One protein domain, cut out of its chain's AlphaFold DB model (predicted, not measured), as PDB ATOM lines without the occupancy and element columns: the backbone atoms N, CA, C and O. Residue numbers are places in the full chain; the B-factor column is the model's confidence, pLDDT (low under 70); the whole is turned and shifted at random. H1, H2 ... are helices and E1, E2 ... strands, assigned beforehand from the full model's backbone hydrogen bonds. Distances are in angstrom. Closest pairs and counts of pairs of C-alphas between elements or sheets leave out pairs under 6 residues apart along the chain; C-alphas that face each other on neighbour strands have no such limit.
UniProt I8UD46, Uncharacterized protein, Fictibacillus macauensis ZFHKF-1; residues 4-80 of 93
ATOM      1  N   TYR A   4     107.255 109.833 161.342       84.88
ATOM      2  CA  TYR A   4     106.057 110.527 161.790       84.88
ATOM      3  C   TYR A   4     106.146 110.932 163.267       84.88
ATOM      4  O   TYR A   4     106.003 112.102 163.608       84.88
ATOM      5  N   GLU A   5     106.458 109.977 164.150       83.88
ATOM      6  CA  GLU A   5     106.633 110.235 165.587       83.88
ATOM      7  C   GLU A   5     107.760 111.243 165.854       83.88
ATOM      8  O   GLU A   5     107.628 112.096 166.730       83.88
ATOM      9  N   TYR A   6     108.851 111.170 165.082       85.19
ATOM     10  CA  TYR A   6     109.953 112.127 165.148       85.19
ATOM     11  C   TYR A   6     109.493 113.545 164.789       85.19
ATOM     12  O   TYR A   6     109.766 114.477 165.547       85.19
ATOM     13  N   ALA A   7     108.786 113.718 163.670       83.81
ATOM     14  CA  ALA A   7     108.307 115.024 163.224       83.81
ATOM     15  C   ALA A   7     107.328 115.638 164.237       83.81
ATOM     16  O   ALA A   7     107.531 116.770 164.675       83.81
ATOM     17  N   VAL A   8     106.341 114.861 164.703       87.50
ATOM     18  CA  VAL A   8     105.388 115.306 165.735       87.50
ATOM     19  C   VAL A   8     106.121 115.756 167.000       87.50
ATOM     20  O   VAL A   8     105.860 116.842 167.517       87.50
ATOM     21  N   MET A   9     107.060 114.946 167.498       88.50
ATOM     22  CA  MET A   9     107.792 115.253 168.727       88.50
ATOM     23  C   MET A   9     108.602 116.550 168.603       88.50
ATOM     24  O   MET A   9     108.568 117.375 169.516       88.50
ATOM     25  N   ASN A  10     109.315 116.741 167.492       86.38
ATOM     26  CA  ASN A  10     110.154 117.922 167.298       86.38
ATOM     27  C   ASN A  10     109.329 119.198 167.120       86.38
ATOM     28  O   ASN A  10     109.671 120.213 167.724       86.38
ATOM     29  N   VAL A  11     108.198 119.132 166.410       85.75
ATOM     30  CA  VAL A  11     107.261 120.261 166.340       85.75
ATOM     31  C   VAL A  11     106.771 120.621 167.745       85.75
ATOM     32  O   VAL A  11     106.924 121.760 168.174       85.75
ATOM     33  N   VAL A  12     106.281 119.657 168.532       87.25
ATOM     34  CA  VAL A  12     105.807 119.916 169.907       87.25
ATOM     35  C   VAL A  12     106.903 120.526 170.795       87.25
ATOM     36  O   VAL A  12     106.626 121.419 171.601       87.25
ATOM     37  N   ILE A  13     108.155 120.078 170.659       86.62
ATOM     38  CA  ILE A  13     109.296 120.668 171.373       86.62
ATOM     39  C   ILE A  13     109.515 122.127 170.945       86.62
ATOM     40  O   ILE A  13     109.724 122.974 171.818       86.62
ATOM     41  N   ALA A  14     109.436 122.437 169.648       84.69
ATOM     42  CA  ALA A  14     109.580 123.798 169.134       84.69
ATOM     43  C   ALA A  14     108.524 124.749 169.725       84.69
ATOM     44  O   ALA A  14     108.869 125.843 170.177       84.69
ATOM     45  N   PHE A  15     107.271 124.299 169.843       82.25
ATOM     46  CA  PHE A  15     106.213 125.064 170.512       82.25
ATOM     47  C   PHE A  15     106.484 125.288 171.999       82.25
ATOM     48  O   PHE A  15     106.398 126.421 172.477       82.25
ATOM     49  N   LYS A  16     106.886 124.240 172.732       82.31
ATOM     50  CA  LYS A  16     107.219 124.351 174.164       82.31
ATOM     51  C   LYS A  16     108.353 125.341 174.431       82.31
ATOM     52  O   LYS A  16     108.315 126.049 175.431       82.31
ATOM     53  N   ARG A  17     109.353 125.417 173.544       81.75
ATOM     54  CA  ARG A  17     110.476 126.367 173.669       81.75
ATOM     55  C   ARG A  17     110.047 127.834 173.558       81.75
ATOM     56  O   ARG A  17     110.769 128.695 174.052       81.75
ATOM     57  N   LYS A  18     108.912 128.125 172.918       76.81
ATOM     58  CA  LYS A  18     108.398 129.491 172.721       76.81
ATOM     59  C   LYS A  18     107.343 129.903 173.758       76.81
ATOM     60  O   LYS A  18     106.806 130.997 173.636       76.81
ATOM     61  N   ASP A  19     107.082 129.061 174.765       67.12
ATOM     62  CA  ASP A  19     106.157 129.329 175.881       67.12
ATOM     63  C   ASP A  19     104.750 129.762 175.421       67.12
ATOM     64  O   ASP A  19     104.177 130.752 175.876       67.12
ATOM     65  N   LEU A  20     104.209 129.048 174.431       65.88
ATOM     66  CA  LEU A  20     102.946 129.410 173.794       65.88
ATOM     67  C   LEU A  20     101.758 128.672 174.395       65.88
ATOM     68  O   LEU A  20     101.690 127.449 174.347       65.88
ATOM     69  N   ASN A  21     100.755 129.444 174.819       63.91
ATOM     70  CA  ASN A  21      99.410 128.966 175.157       63.91
ATOM     71  C   ASN A  21      98.543 128.763 173.900       63.91
ATOM     72  O   ASN A  21      97.379 129.168 173.868       63.91
ATOM     73  N   ILE A  22      99.106 128.200 172.830       63.66
ATOM     74  CA  ILE A  22      98.290 127.791 171.684       63.66
ATOM     75  C   ILE A  22      97.428 126.628 172.159       63.66
ATOM     76  O   ILE A  22      97.945 125.669 172.723       63.66
ATOM     77  N   ILE A  23      96.113 126.765 171.982       61.50
ATOM     78  CA  ILE A  23      95.109 125.775 172.377       61.50
ATOM     79  C   ILE A  23      95.581 124.402 171.876       61.50
ATOM     80  O   ILE A  23      95.798 124.242 170.677       61.50
ATOM     81  N   ASP A  24      95.785 123.447 172.791       72.19
ATOM     82  CA  ASP A  24      96.489 122.173 172.551       72.19
ATOM     83  C   ASP A  24      96.024 121.422 171.285       72.19
ATOM     84  O   ASP A  24      96.814 120.759 170.617       72.19
ATOM     85  N   GLU A  25      94.749 121.543 170.913       78.88
ATOM     86  CA  GLU A  25      94.193 120.945 169.695       78.88
ATOM     87  C   GLU A  25      94.787 121.545 168.406       78.88
ATOM     88  O   GLU A  25      95.154 120.807 167.486       78.88
ATOM     89  N   ASN A  26      94.962 122.868 168.359       84.00
ATOM     90  CA  ASN A  26      95.543 123.574 167.215       84.00
ATOM     91  C   ASN A  26      97.024 123.212 167.059       84.00
ATOM     92  O   ASN A  26      97.493 122.975 165.948       84.00
ATOM     93  N   LEU A  27      97.744 123.092 168.179       84.62
ATOM     94  CA  LEU A  27      99.127 122.613 168.200       84.62
ATOM     95  C   LEU A  27      99.243 121.216 167.576       84.62
ATOM     96  O   LEU A  27     100.080 120.983 166.703       84.62
ATOM     97  N   MET A  28      98.391 120.285 168.008       89.00
ATOM     98  CA  MET A  28      98.427 118.914 167.502       89.00
ATOM     99  C   MET A  28      98.083 118.845 166.014       89.00
ATOM    100  O   MET A  28      98.718 118.094 165.275       89.00
ATOM    101  N   LYS A  29      97.140 119.669 165.549       91.06
ATOM    102  CA  LYS A  29      96.791 119.782 164.129       91.06
ATOM    103  C   LYS A  29      97.978 120.227 163.271       91.06
ATOM    104  O   LYS A  29      98.231 119.634 162.219       91.06
ATOM    105  N   ILE A  30      98.737 121.214 163.743       90.56
ATOM    106  CA  ILE A  30      99.959 121.675 163.077       90.56
ATOM    107  C   ILE A  30     101.007 120.554 163.043       90.56
ATOM    108  O   ILE A  30     101.534 120.232 161.977       90.56
ATOM    109  N   ALA A  31     101.269 119.908 164.184       90.38
ATOM    110  CA  ALA A  31     102.259 118.837 164.290       90.38
ATOM    111  C   ALA A  31     101.953 117.652 163.363       90.38
ATOM    112  O   ALA A  31     102.859 117.139 162.705       90.38
ATOM    113  N   TYR A  32     100.686 117.241 163.265       92.38
ATOM    114  CA  TYR A  32     100.278 116.171 162.357       92.38
ATOM    115  C   TYR A  32     100.389 116.572 160.890       92.38
ATOM    116  O   TYR A  32     100.874 115.771 160.099       92.38
ATOM    117  N   THR A  33     100.038 117.812 160.538       92.12
ATOM    118  CA  THR A  33     100.176 118.299 159.156       92.12
ATOM    119  C   THR A  33     101.635 118.254 158.697       92.12
ATOM    120  O   THR A  33     101.933 117.741 157.620       92.12
ATOM    121  N   VAL A  34     102.563 118.725 159.536       88.31
ATOM    122  CA  VAL A  34     104.004 118.659 159.240       88.31
ATOM    123  C   VAL A  34     104.478 117.203 159.151       88.31
ATOM    124  O   VAL A  34     105.218 116.845 158.240       88.31
ATOM    125  N   ALA A  35     104.030 116.327 160.050       88.81
ATOM    126  CA  ALA A  35     104.423 114.920 160.032       88.81
ATOM    127  C   ALA A  35     103.885 114.150 158.808       88.81
ATOM    128  O   ALA A  35     104.598 113.314 158.246       88.81
ATOM    129  N   ASP A  36     102.666 114.450 158.359       89.62
ATOM    130  CA  ASP A  36     102.094 113.902 157.126       89.62
ATOM    131  C   ASP A  36     102.906 114.342 155.900       89.62
ATOM    132  O   ASP A  36     103.183 113.536 155.008       89.62
ATOM    133  N   GLU A  37     103.362 115.595 155.872       87.50
ATOM    134  CA  GLU A  37     104.236 116.126 154.821       87.50
ATOM    135  C   GLU A  37     105.594 115.408 154.781       87.50
ATOM    136  O   GLU A  37     106.085 115.084 153.698       87.50
ATOM    137  N   PHE A  38     106.167 115.060 155.939       82.56
ATOM    138  CA  PHE A  38     107.396 114.260 156.006       82.56
ATOM    139  C   PHE A  38     107.228 112.887 155.344       82.56
ATOM    140  O   PHE A  38     108.111 112.432 154.612       82.56
ATOM    141  N   VAL A  39     106.094 112.225 155.582       84.50
ATOM    142  CA  VAL A  39     105.812 110.889 155.036       84.50
ATOM    143  C   VAL A  39     105.473 110.959 153.548       84.50
ATOM    144  O   VAL A  39     106.017 110.191 152.753       84.50
ATOM    145  N   THR A  40     104.593 111.878 153.153       85.44
ATOM    146  CA  THR A  40     104.104 111.998 151.770       85.44
ATOM    147  C   THR A  40     105.190 112.464 150.806       85.44
ATOM    148  O   THR A  40     105.286 111.926 149.701       85.44
ATOM    149  N   LYS A  41     106.049 113.402 151.225       81.25
ATOM    150  CA  LYS A  41     107.186 113.883 150.425       81.25
ATOM    151  C   LYS A  41     108.454 113.044 150.594       81.25
ATOM    152  O   LYS A  41     109.444 113.336 149.933       81.25
ATOM    153  N   GLN A  42     108.418 112.003 151.434       79.75
ATOM    154  CA  GLN A  42     109.568 111.145 151.753       79.75
ATOM    155  C   GLN A  42     110.794 111.968 152.170       79.75
ATOM    156  O   GLN A  42     111.897 111.773 151.657       79.75
ATOM    157  N   LEU A  43     110.581 112.926 153.075       77.25
ATOM    158  CA  LEU A  43     111.635 113.833 153.509       77.25
ATOM    159  C   LEU A  43     112.736 113.054 154.223       77.25
ATOM    160  O   LEU A  43     112.476 112.268 155.139       77.25
ATOM    161  N   ASP A  44     113.976 113.294 153.809       71.44
ATOM    162  CA  ASP A  44     115.130 112.712 154.468       71.44
ATOM    163  C   ASP A  44     115.403 113.468 155.770       71.44
ATOM    164  O   ASP A  44     115.972 114.559 155.781       71.44
ATOM    165  N   VAL A  45     114.988 112.867 156.886       69.00
ATOM    166  CA  VAL A  45     115.203 113.409 158.234       69.00
ATOM    167  C   VAL A  45     116.680 113.620 158.563       69.00
ATOM    168  O   VAL A  45     116.980 114.421 159.441       69.00
ATOM    169  N   SER A  46     117.607 112.945 157.872       69.56
ATOM    170  CA  SER A  46     119.044 113.166 158.067       69.56
ATOM    171  C   SER A  46     119.525 114.521 157.537       69.56
ATOM    172  O   SER A  46     120.581 114.988 157.958       69.56
ATOM    173  N   LEU A  47     118.744 115.171 156.665       65.81
ATOM    174  CA  LEU A  47     119.001 116.521 156.150       65.81
ATOM    175  C   LEU A  47     118.342 117.623 156.996       65.81
ATOM    176  O   LEU A  47     118.501 118.804 156.697       65.81
ATOM    177  N   ILE A  48     117.581 117.244 158.026       69.50
ATOM    178  CA  ILE A  48     116.834 118.163 158.884       69.50
ATOM    179  C   ILE A  48     117.564 118.252 160.222       69.50
ATOM    180  O   ILE A  48     117.387 117.409 161.100       69.50
ATOM    181  N   GLU A  49     118.411 119.273 160.356       72.88
ATOM    182  CA  GLU A  49     119.230 119.487 161.558       72.88
ATOM    183  C   GLU A  49     118.401 119.945 162.768       72.88
ATOM    184  O   GLU A  49     118.699 119.558 163.898       72.88
ATOM    185  N   ASP A  50     117.350 120.738 162.540       80.00
ATOM    186  CA  ASP A  50     116.410 121.192 163.570       80.00
ATOM    187  C   ASP A  50     115.028 121.469 162.952       80.00
ATOM    188  O   ASP A  50     114.915 121.701 161.744       80.00
ATOM    189  N   ILE A  51     113.986 121.446 163.789       84.31
ATOM    190  CA  ILE A  51     112.670 122.008 163.459       84.31
ATOM    191  C   ILE A  51     112.498 123.273 164.291       84.31
ATOM    192  O   ILE A  51     112.355 123.219 165.517       84.31
ATOM    193  N   THR A  52     112.503 124.417 163.621       86.44
ATOM    194  CA  THR A  52     112.334 125.727 164.243       86.44
ATOM    195  C   THR A  52     110.915 126.229 164.036       86.44
ATOM    196  O   THR A  52     110.175 125.782 163.159       86.44
ATOM    197  N   MET A  53     110.505 127.149 164.904       85.38
ATOM    198  CA  MET A  53     109.187 127.753 164.826       85.38
ATOM    199  C   MET A  53     109.258 129.221 165.215       85.38
ATOM    200  O   MET A  53     109.859 129.573 166.235       85.38
ATOM    201  N   ASP A  54     108.566 130.056 164.450       85.00
ATOM    202  CA  ASP A  54     108.399 131.476 164.714       85.00
ATOM    203  C   ASP A  54     106.932 131.881 164.626       85.00
ATOM    204  O   ASP A  54     106.150 131.321 163.863       85.00
ATOM    205  N   ILE A  55     106.552 132.876 165.423       79.44
ATOM    206  CA  ILE A  55     105.229 133.489 165.329       79.44
ATOM    207  C   ILE A  55     105.396 134.857 164.708       79.44
ATOM    208  O   ILE A  55     106.085 135.725 165.247       79.44
ATOM    209  N   MET A  56     104.721 135.041 163.589       80.00
ATOM    210  CA  MET A  56     104.559 136.324 162.930       80.00
ATOM    211  C   MET A  56     103.160 136.870 163.256       80.00
ATOM    212  O   MET A  56     102.297 136.124 163.726       80.00
ATOM    213  N   PRO A  57     102.886 138.168 163.042       79.06
ATOM    214  CA  PRO A  57     101.553 138.719 163.268       79.06
ATOM    215  C   PRO A  57     100.468 137.932 162.508       79.06
ATOM    216  O   PRO A  57     100.367 138.021 161.288       79.06
ATOM    217  N   GLY A  58      99.662 137.161 163.245       80.75
ATOM    218  CA  GLY A  58      98.566 136.345 162.708       80.75
ATOM    219  C   GLY A  58      98.958 134.983 162.117       80.75
ATOM    220  O   GLY A  58      98.073 134.306 161.600       80.75
ATOM    221  N   LEU A  59     100.230 134.572 162.189       87.56
ATOM    222  CA  LEU A  59     100.722 133.337 161.566       87.56
ATOM    223  C   LEU A  59     101.730 132.598 162.452       87.56
ATOM    224  O   LEU A  59     102.561 133.206 163.127       87.56
ATOM    225  N   ILE A  60     101.692 131.273 162.383       87.94
ATOM    226  CA  ILE A  60     102.700 130.363 162.921       87.94
ATOM    227  C   ILE A  60     103.503 129.829 161.738       87.94
ATOM    228  O   ILE A  60     102.940 129.305 160.780       87.94
ATOM    229  N   HIS A  61     104.818 129.963 161.810       90.12
ATOM    230  CA  HIS A  61     105.759 129.488 160.811       90.12
ATOM    231  C   HIS A  61     106.588 128.351 161.405       90.12
ATOM    232  O   HIS A  61     107.098 128.489 162.518       90.12
ATOM    233  N   ILE A  62     106.712 127.242 160.680       89.00
ATOM    234  CA  ILE A  62     107.564 126.102 161.031       89.00
ATOM    235  C   ILE A  62     108.544 125.875 159.897       89.00
ATOM    236  O   ILE A  62     108.126 125.800 158.748       89.00
ATOM    237  N   GLU A  63     109.814 125.695 160.229       88.50
ATOM    238  CA  GLU A  63     110.885 125.454 159.269       88.50
ATOM    239  C   GLU A  63     111.677 124.201 159.664       88.50
ATOM    240  O   GLU A  63     111.903 123.922 160.843       88.50
ATOM    241  N   ALA A  64     112.065 123.419 158.662       84.06
ATOM    242  CA  ALA A  64     112.851 122.202 158.786       84.06
ATOM    243  C   ALA A  64     113.808 122.098 157.586       84.06
ATOM    244  O   ALA A  64     113.490 121.499 156.556       84.06
ATOM    245  N   GLY A  65     114.988 122.711 157.696       79.62
ATOM    246  CA  GLY A  65     115.938 122.796 156.583       79.62
ATOM    247  C   GLY A  65     115.403 123.675 155.448       79.62
ATOM    248  O   GLY A  65     115.142 124.849 155.651       79.62
ATOM    249  N   CYS A  66     115.241 123.122 154.241       76.31
ATOM    250  CA  CYS A  66     114.669 123.851 153.097       76.31
ATOM    251  C   CYS A  66     113.136 123.780 153.013       76.31
ATOM    252  O   CYS A  66     112.560 124.232 152.022       76.31
ATOM    253  N   TYR A  67     112.498 123.123 153.979       82.19
ATOM    254  CA  TYR A  67     111.052 122.986 154.042       82.19
ATOM    255  C   TYR A  67     110.497 123.947 155.062       82.19
ATOM    256  O   TYR A  67     111.055 124.108 156.145       82.19
ATOM    257  N   ASP A  68     109.365 124.528 154.724       87.56
ATOM    258  CA  ASP A  68     108.707 125.481 155.576       87.56
ATOM    259  C   ASP A  68     107.187 125.362 155.403       87.56
ATOM    260  O   ASP A  68     106.682 124.986 154.338       87.56
ATOM    261  N   TRP A  69     106.464 125.654 156.477       90.38
ATOM    262  CA  TRP A  69     105.013 125.590 156.529       90.38
ATOM    263  C   TRP A  69     104.475 126.774 157.323       90.38
ATOM    264  O   TRP A  69     105.003 127.137 158.377       90.38
ATOM    265  N   GLN A  70     103.385 127.353 156.833       92.00
ATOM    266  CA  GLN A  70     102.678 128.446 157.483       92.00
ATOM    267  C   GLN A  70     101.280 127.998 157.890       92.00
ATOM    268  O   GLN A  70     100.579 127.309 157.141       92.00
ATOM    269  N   PHE A  71     100.878 128.423 159.081       90.44
ATOM    270  CA  PHE A  71      99.578 128.148 159.665       90.44
ATOM    271  C   PHE A  71      98.978 129.426 160.241       90.44
ATOM    272  O   PHE A  71      99.704 130.303 160.709       90.44
ATOM    273  N   ASP A  72      97.655 129.528 160.258       89.19
ATOM    274  CA  ASP A  72      96.980 130.532 161.078       89.19
ATOM    275  C   ASP A  72      97.026 130.147 162.571       89.19
ATOM    276  O   ASP A  72      97.494 129.073 162.956       89.19
ATOM    277  N   LEU A  73      96.539 131.035 163.441       85.25
ATOM    278  CA  LEU A  73      96.506 130.794 164.891       85.25
ATOM    279  C   LEU A  73      95.533 129.667 165.306       85.25
ATOM    280  O   LEU A  73      95.606 129.174 166.435       85.25
ATOM    281  N   ASP A  74      94.668 129.231 164.386       87.12
ATOM    282  CA  ASP A  74      93.742 128.105 164.544       87.12
ATOM    283  C   ASP A  74      94.341 126.779 164.021       87.12
ATOM    284  O   ASP A  74      93.673 125.740 163.953       87.12
ATOM    285  N   GLY A  75      95.622 126.793 163.636       87.25
ATOM    286  CA  GLY A  75      96.349 125.635 163.129       87.25
ATOM    287  C   GLY A  75      95.891 125.158 161.753       87.25
ATOM    288  O   GLY A  75      96.143 124.008 161.389       87.25
ATOM    289  N   ASN A  76      95.188 125.988 160.977       90.06
ATOM    290  CA  ASN A  76      94.919 125.700 159.570       90.06
ATOM    291  C   ASN A  76      96.151 126.025 158.736       90.06
ATOM    292  O   ASN A  76      96.740 127.091 158.880       90.06
ATOM    293  N   PHE A  77      96.501 125.125 157.826       89.94
ATOM    294  CA  PHE A  77      97.575 125.352 156.872       89.94
ATOM    295  C   PHE A  77      97.215 126.490 155.907       89.94
ATOM    296  O   PHE A  77      96.183 126.435 155.234       89.94
ATOM    297  N   THR A  78      98.065 127.514 155.834       89.00
ATOM    298  CA  THR A  78      97.868 128.702 154.986       89.00
ATOM    299  C   THR A  78      98.767 128.704 153.752       89.00
ATOM    300  O   THR A  78      98.483 129.429 152.798       89.00
ATOM    301  N   GLY A  79      99.824 127.889 153.733       85.94
ATOM    302  CA  GLY A  79     100.722 127.740 152.588       85.94
ATOM    303  C   GLY A  79     102.154 127.398 152.989       85.94
ATOM    304  O   GLY A  79     102.465 127.261 154.168       85.94
ATOM    305  N   ASN A  80     103.028 127.289 151.988       81.44
ATOM    306  CA  ASN A  80     104.477 127.254 152.194       81.44
ATOM    307  C   ASN A  80     105.016 128.657 151.883       81.44
ATOM    308  O   ASN A  80     104.737 129.223 150.821       81.44
TER     309      ASN A  80
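This is residues 4 to 80 of the 93 residues of an uncharacterized protein of Fictibacillus macauensis ZFHKF-1 (UniProt I8UD46). A helical hairpin, H1 and H2, covers one face of a twisted four-stranded sheet, whose other face is bare, giving two layers, helices on one face of a sheet. E1 to E4 form a meander, each strand the antiparallel neighbour of the one before, in the order E1, E2, E3, E4. The printed part has 77 residues, with two named helices followed by four named strands; the class is mixed, helices and strands. It is compact, with a radius of gyration of the C-alphas of 11.3 A, and rounded, spanning 30 by 23 by 19 A.

H1, residues 4 to 17, begins at C-alpha 4 (106.057, 110.527, 161.790) and is 20.3 A long. H2, residues 24 to 40, is 24.4 A long. E1 is residues 52 to 56, 13.2 A; E2 residues 59 to 64, 16.7 A; E3 residues 67 to 72, 17.4 A. E4, residues 77 to 79, 5.8 A, ends at C-alpha 79 (100.722, 127.740, 152.588).

In the sheet, N 54 and O 61 of E1 and E2 are within hydrogen-bond range at 2.9 A, N 62 and O 69 of E2 and E3 at 2.9 A, and N 70 and O 79 of E3 and E4 at 2.8 A. From edge to edge the strands' lines turn by 93 degrees. H1 lies over E1 and E2 at a height over the sheet of 10.1 A, slantwise to the strands, at 52 degrees to E2 on the local plane. H2, on the same face, lies over E3 at a height of 9.8 A and only just along the strands, at 30.0 degrees to E3 on the local plane. H1 and H2 touch, their closest C-alphas, of Val 8 and Ala 31, 4.9 A apart; they run opposite ways at a steep tilt of 41 degrees. In both helices every O i to N i+4 pair is within hydrogen-bond range.

The two C-alphas farthest apart, of Ser 46 and Pro 57, are 31.4 A apart. The printed part has no cut. The link from H2 to E1, 11 residues, is long. Mean pLDDT of the printed part is 82.7; residues 19 to 23 and 45 to 48 are under 70.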